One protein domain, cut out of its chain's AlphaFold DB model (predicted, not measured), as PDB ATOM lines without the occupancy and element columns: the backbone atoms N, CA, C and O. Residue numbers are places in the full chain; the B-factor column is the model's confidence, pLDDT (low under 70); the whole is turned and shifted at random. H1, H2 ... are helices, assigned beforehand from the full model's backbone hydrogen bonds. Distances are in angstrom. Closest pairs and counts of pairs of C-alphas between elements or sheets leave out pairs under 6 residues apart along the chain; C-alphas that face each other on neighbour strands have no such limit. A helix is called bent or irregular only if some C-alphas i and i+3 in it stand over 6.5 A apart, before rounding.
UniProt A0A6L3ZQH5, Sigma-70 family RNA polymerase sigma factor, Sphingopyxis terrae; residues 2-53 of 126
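This is residues 2 to 53 of the 126 residues of the protein "Sigma-70 family RNA polymerase sigma factor" of Sphingopyxis terrae (UniProt A0A6L3ZQH5). One long straight helix, H1, makes more of the length of this thin rod than any other part; a bent lead-in of residues 2 to 11 comes before it, and beyond its far end a loose loop passes through the short helix H2 and folds back. The printed part has 52 residues with two named helices, H1 then H2, and no named strand; its class is all helix. It is extended, with a radius of gyration of the C-alphas of 17.5 A and spans of 54 by 17 by 16 A.

Look first at H1, residues 12 to 33, where every O i to N i+4 pair is within hydrogen-bond range; its residues 19 to 27 stand free. A short link then leads to H2, residues 42 to 45, which is apart from H1 and also stands free. H2 is too short for an O i to N i+4 pair, but its one O i to N i+3 pair is within range.

Find C-alpha 12 at (328.467, 292.456, 281.325); from there H1 runs 31.7 A to C-alpha 33 at (358.835, 285.280, 275.641). H2 ends at C-alpha 45, (360.474, 273.441, 262.209).

The two C-alphas farthest apart, those of Arg 8 and Asp 43, are 54.0 A apart. The printed part has no cut. In the B-factor column, residue 2 and residues 36 to 53 of this model are under 70.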
ATOM      1  N   ALA A   2     334.758 288.093 289.077       68.31
ATOM      2  CA  ALA A   2     333.356 288.564 289.039       68.31
ATOM      3  C   ALA A   2     333.017 289.691 290.041       68.31
ATOM      4  O   ALA A   2     332.267 290.602 289.710       68.31
ATOM      5  N   ALA A   3     333.641 289.691 291.224       76.81
ATOM      6  CA  ALA A   3     333.443 290.713 292.258       76.81
ATOM      7  C   ALA A   3     333.874 292.145 291.862       76.81
ATOM      8  O   ALA A   3     333.551 293.089 292.571       76.81
ATOM      9  N   ARG A   4     334.608 292.330 290.750       81.50
ATOM     10  CA  ARG A   4     335.070 293.654 290.275       81.50
ATOM     11  C   ARG A   4     334.186 294.253 289.175       81.50
ATOM     12  O   ARG A   4     334.526 295.304 288.636       81.50
ATOM     13  N   PHE A   5     333.098 293.583 288.802       83.00
ATOM     14  CA  PHE A   5     332.172 294.094 287.799       83.00
ATOM     15  C   PHE A   5     331.321 295.237 288.375       83.00
ATOM     16  O   PHE A   5     330.601 295.051 289.351       83.00
ATOM     17  N   ASP A   6     331.377 296.415 287.744       86.19
ATOM     18  CA  ASP A   6     330.494 297.550 288.039       86.19
ATOM     19  C   ASP A   6     329.597 297.817 286.824       86.19
ATOM     20  O   ASP A   6     330.067 298.246 285.765       86.19
ATOM     21  N   ARG A   7     328.285 297.598 286.994       85.19
ATOM     22  CA  ARG A   7     327.263 297.786 285.948       85.19
ATOM     23  C   ARG A   7     327.187 299.217 285.416       85.19
ATOM     24  O   ARG A   7     326.681 299.407 284.316       85.19
ATOM     25  N   ARG A   8     327.664 300.213 286.169       88.69
ATOM     26  CA  ARG A   8     327.683 301.621 285.734       88.69
ATOM     27  C   ARG A   8     328.825 301.926 284.767       88.69
ATOM     28  O   ARG A   8     328.789 302.954 284.105       88.69
ATOM     29  N   ARG A   9     329.845 301.064 284.703       83.81
ATOM     30  CA  ARG A   9     331.052 301.283 283.891       83.81
ATOM     31  C   ARG A   9     331.011 300.565 282.547       83.81
ATOM     32  O   ARG A   9     331.625 301.038 281.599       83.81
ATOM     33  N   ALA A  10     330.334 299.420 282.464       81.38
ATOM     34  CA  ALA A  10     330.232 298.636 281.238       81.38
ATOM     35  C   ALA A  10     329.071 297.635 281.300       81.38
ATOM     36  O   ALA A  10     328.665 297.191 282.377       81.38
ATOM     37  N   SER A  11     328.585 297.212 280.128       88.94
ATOM     38  CA  SER A  11     327.719 296.034 280.043       88.94
ATOM     39  C   SER A  11     328.490 294.767 280.470       88.94
ATOM     40  O   SER A  11     329.716 294.718 280.306       88.94
ATOM     41  N   PRO A  12     327.810 293.717 280.972       77.50
ATOM     42  CA  PRO A  12     328.467 292.456 281.325       77.50
ATOM     43  C   PRO A  12     329.272 291.844 280.169       77.50
ATOM     44  O   PRO A  12     330.386 291.371 280.382       77.50
ATOM     45  N   ILE A  13     328.745 291.903 278.938       86.50
ATOM     46  CA  ILE A  13     329.417 291.378 277.739       86.50
ATOM     47  C   ILE A  13     330.684 292.179 277.439       86.50
ATOM     48  O   ILE A  13     331.738 291.594 277.215       86.50
ATOM     49  N   SER A  14     330.612 293.511 277.488       75.56
ATOM     50  CA  SER A  14     331.775 294.376 277.248       75.56
ATOM     51  C   SER A  14     332.883 294.135 278.278       75.56
ATOM     52  O   SER A  14     334.060 294.095 277.928       75.56
ATOM     53  N   TRP A  15     332.512 293.938 279.546       83.88
ATOM     54  CA  TRP A  15     333.460 293.641 280.618       83.88
ATOM     55  C   TRP A  15     334.119 292.263 280.448       83.88
ATOM     56  O   TRP A  15     335.340 292.153 280.560       83.88
ATOM     57  N   LEU A  16     333.345 291.228 280.100       84.19
ATOM     58  CA  LEU A  16     333.885 289.898 279.791       84.19
ATOM     59  C   LEU A  16     334.798 289.917 278.560       84.19
ATOM     60  O   LEU A  16     335.877 289.328 278.594       84.19
ATOM     61  N   ALA A  17     334.417 290.634 277.501       82.62
ATOM     62  CA  ALA A  17     335.233 290.781 276.299       82.62
ATOM     63  C   ALA A  17     336.580 291.460 276.598       82.62
ATOM     64  O   ALA A  17     337.610 291.050 276.064       82.62
ATOM     65  N   ALA A  18     336.598 292.459 277.488       84.06
ATOM     66  CA  ALA A  18     337.834 293.104 277.928       84.06
ATOM     67  C   ALA A  18     338.749 292.135 278.696       84.06
ATOM     68  O   ALA A  18     339.951 292.096 278.441       84.06
ATOM     69  N   ILE A  19     338.188 291.311 279.589       85.31
ATOM     70  CA  ILE A  19     338.949 290.266 280.294       85.31
ATOM     71  C   ILE A  19     339.532 289.258 279.301       85.31
ATOM     72  O   ILE A  19     340.724 288.972 279.364       85.31
ATOM     73  N   ALA A  20     338.715 288.755 278.371       86.31
ATOM     74  CA  ALA A  20     339.148 287.790 277.364       86.31
ATOM     75  C   ALA A  20     340.267 288.355 276.474       86.31
ATOM     76  O   ALA A  20     341.277 287.692 276.249       86.31
ATOM     77  N   ARG A  21     340.133 289.613 276.027       88.00
ATOM     78  CA  ARG A  21     341.174 290.316 275.265       88.00
ATOM     79  C   ARG A  21     342.477 290.423 276.055       88.00
ATOM     80  O   ARG A  21     343.534 290.143 275.500       88.00
ATOM     81  N   ASN A  22     342.408 290.831 277.321       88.88
ATOM     82  CA  ASN A  22     343.601 290.981 278.153       88.88
ATOM     83  C   ASN A  22     344.299 289.632 278.357       88.88
ATOM     84  O   ASN A  22     345.497 289.535 278.121       88.88
ATOM     85  N   ALA A  23     343.538 288.578 278.663       85.69
ATOM     86  CA  ALA A  23     344.071 287.224 278.788       85.69
ATOM     87  C   ALA A  23     344.746 286.736 277.493       85.69
ATOM     88  O   ALA A  23     345.824 286.152 277.544       85.69
ATOM     89  N   ALA A  24     344.157 287.018 276.326       83.19
ATOM     90  CA  ALA A  24     344.752 286.670 275.036       83.19
ATOM     91  C   ALA A  24     346.058 287.439 274.758       83.19
ATOM     92  O   ALA A  24     347.020 286.867 274.245       83.19
ATOM     93  N   ILE A  25     346.120 288.728 275.115       85.31
ATOM     94  CA  ILE A  25     347.343 289.538 275.000       85.31
ATOM     95  C   ILE A  25     348.434 288.998 275.928       85.31
ATOM     96  O   ILE A  25     349.581 288.869 275.498       85.31
ATOM     97  N   ASP A  26     348.082 288.669 277.168       83.19
ATOM     98  CA  ASP A  26     349.016 288.129 278.156       83.19
ATOM     99  C   ASP A  26     349.550 286.760 277.724       83.19
ATOM    100  O   ASP A  26     350.759 286.524 277.774       83.19
ATOM    101  N   TRP A  27     348.679 285.892 277.200       85.38
ATOM    102  CA  TRP A  27     349.086 284.626 276.598       85.38
ATOM    103  C   TRP A  27     350.069 284.847 275.447       85.38
ATOM    104  O   TRP A  27     351.143 284.251 275.446       85.38
ATOM    105  N   ARG A  28     349.758 285.756 274.512       77.44
ATOM    106  CA  ARG A  28     350.619 286.043 273.356       77.44
ATOM    107  C   ARG A  28     351.993 286.553 273.787       77.44
ATOM    108  O   ARG A  28     353.001 286.076 273.280       77.44
ATOM    109  N   ARG A  29     352.041 287.482 274.747       82.56
ATOM    110  CA  ARG A  29     353.302 287.987 275.322       82.56
ATOM    111  C   ARG A  29     354.106 286.863 275.975       82.56
ATOM    112  O   ARG A  29     355.319 286.798 275.808       82.56
ATOM    113  N   SER A  30     353.437 285.960 276.693       79.19
ATOM    114  CA  SER A  30     354.086 284.795 277.300       79.19
ATOM    115  C   SER A  30     354.610 283.810 276.250       79.19
ATOM    116  O   SER A  30     355.716 283.299 276.398       79.19
ATOM    117  N   ALA A  31     353.852 283.565 275.180       76.88
ATOM    118  CA  ALA A  31     354.249 282.700 274.075       76.88
ATOM    119  C   ALA A  31     355.452 283.270 273.304       76.88
ATOM    120  O   ALA A  31     356.385 282.537 272.983       76.88
ATOM    121  N   GLU A  32     355.480 284.587 273.084       77.12
ATOM    122  CA  GLU A  32     356.618 285.294 272.489       77.12
ATOM    123  C   GLU A  32     357.871 285.192 273.369       77.12
ATOM    124  O   GLU A  32     358.937 284.815 272.881       77.12
ATOM    125  N   ALA A  33     357.736 285.421 274.681       75.62
ATOM    126  CA  ALA A  33     358.835 285.280 275.641       75.62
ATOM    127  C   ALA A  33     359.391 283.843 275.706       75.62
ATOM    128  O   ALA A  33     360.595 283.654 275.872       75.62
ATOM    129  N   ARG A  34     358.533 282.829 275.529       75.94
ATOM    130  CA  ARG A  34     358.926 281.410 275.435       75.94
ATOM    131  C   ARG A  34     359.478 281.014 274.061       75.94
ATOM    132  O   ARG A  34     359.865 279.866 273.876       75.94
ATOM    133  N   GLY A  35     359.510 281.934 273.096       70.81
ATOM    134  CA  GLY A  35     359.972 281.663 271.736       70.81
ATOM    135  C   GLY A  35     359.008 280.829 270.885       70.81
ATOM    136  O   GLY A  35     359.382 280.463 269.776       70.81
ATOM    137  N   LEU A  36     357.778 280.574 271.353       65.31
ATOM    138  CA  LEU A  36     356.753 279.787 270.646       65.31
ATOM    139  C   LEU A  36     356.225 280.490 269.384       65.31
ATOM    140  O   LEU A  36     355.651 279.852 268.513       65.31
ATOM    141  N   LEU A  37     356.413 281.810 269.292       62.16
ATOM    142  CA  LEU A  37     355.987 282.635 268.153       62.16
ATOM    143  C   LEU A  37     357.150 283.044 267.231       62.16
ATOM    144  O   LEU A  37     356.942 283.838 266.313       62.16
ATOM    145  N   ARG A  38     358.378 282.545 267.453       67.88
ATOM    146  CA  ARG A  38     359.484 282.795 266.515       67.88
ATOM    147  C   ARG A  38     359.249 282.008 265.231       67.88
ATOM    148  O   ARG A  38     359.077 280.794 265.275       67.88
ATOM    149  N   GLN A  39     359.311 282.690 264.090       59.41
ATOM    150  CA  GLN A  39     359.344 282.021 262.794       59.41
ATOM    151  C   GLN A  39     360.693 281.311 262.650       59.41
ATOM    152  O   GLN A  39     361.727 281.957 262.494       59.41
ATOM    153  N   GLN A  40     360.684 279.987 262.774       59.66
ATOM    154  CA  GLN A  40     361.827 279.150 262.423       59.66
ATOM    155  C   GLN A  40     361.793 278.853 260.914       59.66
ATOM    156  O   GLN A  40     360.701 278.767 260.342       59.66
ATOM    157  N   PRO A  41     362.955 278.688 260.257       63.31
ATOM    158  CA  PRO A  41     363.016 278.112 258.917       63.31
ATOM    159  C   PRO A  41     362.256 276.778 258.881       63.31
ATOM    160  O   PRO A  41     362.347 275.993 259.825       63.31
ATOM    161  N   ILE A  42     361.511 276.508 257.803       58.94
ATOM    162  CA  ILE A  42     360.696 275.284 257.654       58.94
ATOM    163  C   ILE A  42     361.536 274.010 257.884       58.94
ATOM    164  O   ILE A  42     361.047 273.058 258.491       58.94
ATOM    165  N   ASP A  43     362.812 274.031 257.485       59.38
ATOM    166  CA  ASP A  43     363.749 272.913 257.657       59.38
ATOM    167  C   ASP A  43     364.103 272.616 259.128       59.38
ATOM    168  O   ASP A  43     364.358 271.461 259.480       59.38
ATOM    169  N   ASP A  44     364.063 273.621 260.010       58.25
ATOM    170  CA  ASP A  44     364.265 273.451 261.456       58.25
ATOM    171  C   ASP A  44     362.940 273.216 262.203       58.25
ATOM    172  O   ASP A  44     362.922 272.559 263.247       58.25
ATOM    173  N   ALA A  45     361.808 273.664 261.647       54.59
ATOM    174  CA  ALA A  45     360.474 273.441 262.209       54.59
ATOM    175  C   ALA A  45     360.077 271.952 262.239       54.59
ATOM    176  O   ALA A  45     359.418 271.520 263.180       54.59
ATOM    177  N   LEU A  46     360.542 271.148 261.274       55.34
ATOM    178  CA  LEU A  46     360.356 269.686 261.261       55.34
ATOM    179  C   LEU A  46     361.122 268.960 262.384       55.34
ATOM    180  O   LEU A  46     360.806 267.815 262.702       55.34
ATOM    181  N   ARG A  47     362.134 269.608 262.978       56.16
ATOM    182  CA  ARG A  47     362.912 269.083 264.112       56.16
ATOM    183  C   ARG A  47     362.405 269.592 265.459       56.16
ATOM    184  O   ARG A  47     362.803 269.059 266.498       56.16
ATOM    185  N   LEU A  48     361.564 270.626 265.459       54.41
ATOM    186  CA  LEU A  48     360.997 271.193 266.669       54.41
ATOM    187  C   LEU A  48     359.762 270.388 267.098       54.41
ATOM    188  O   LEU A  48     358.986 269.901 266.285       54.41
ATOM    189  N   ARG A  49     359.664 270.227 268.417       55.47
ATOM    190  CA  ARG A  49     358.676 269.490 269.221       55.47
ATOM    191  C   ARG A  49     357.237 269.514 268.650       55.47
ATOM    192  O   ARG A  49     356.870 270.525 268.058       55.47
ATOM    193  N   PRO A  50     356.416 268.459 268.872       54.94
ATOM    194  CA  PRO A  50     355.063 268.372 268.320       54.94
ATOM    195  C   PRO A  50     354.240 269.630 268.600       54.94
ATOM    196  O   PRO A  50     354.363 270.211 269.678       54.94
ATOM    197  N   ASP A  51     353.423 270.004 267.615       55.38
ATOM    198  CA  ASP A  51     352.489 271.131 267.634       55.38
ATOM    199  C   ASP A  51     351.812 271.289 269.011       55.38
ATOM    200  O   ASP A  51     351.135 270.380 269.490       55.38
ATOM    201  N   GLU A  52     352.014 272.443 269.658       57.66
ATOM    202  CA  GLU A  52     351.318 272.826 270.899       57.66
ATOM    203  C   GLU A  52     349.917 273.408 270.626       57.66
ATOM    204  O   GLU A  52     349.282 273.970 271.524       57.66
ATOM    205  N   GLY A  53     349.425 273.315 269.387       59.72
ATOM    206  CA  GLY A  53     348.018 273.496 269.062       59.72
ATOM    207  C   GLY A  53     347.110 272.539 269.842       59.72
ATOM    208  O   GLY A  53     347.561 271.656 270.572       59.72
TER     209      GLY A  53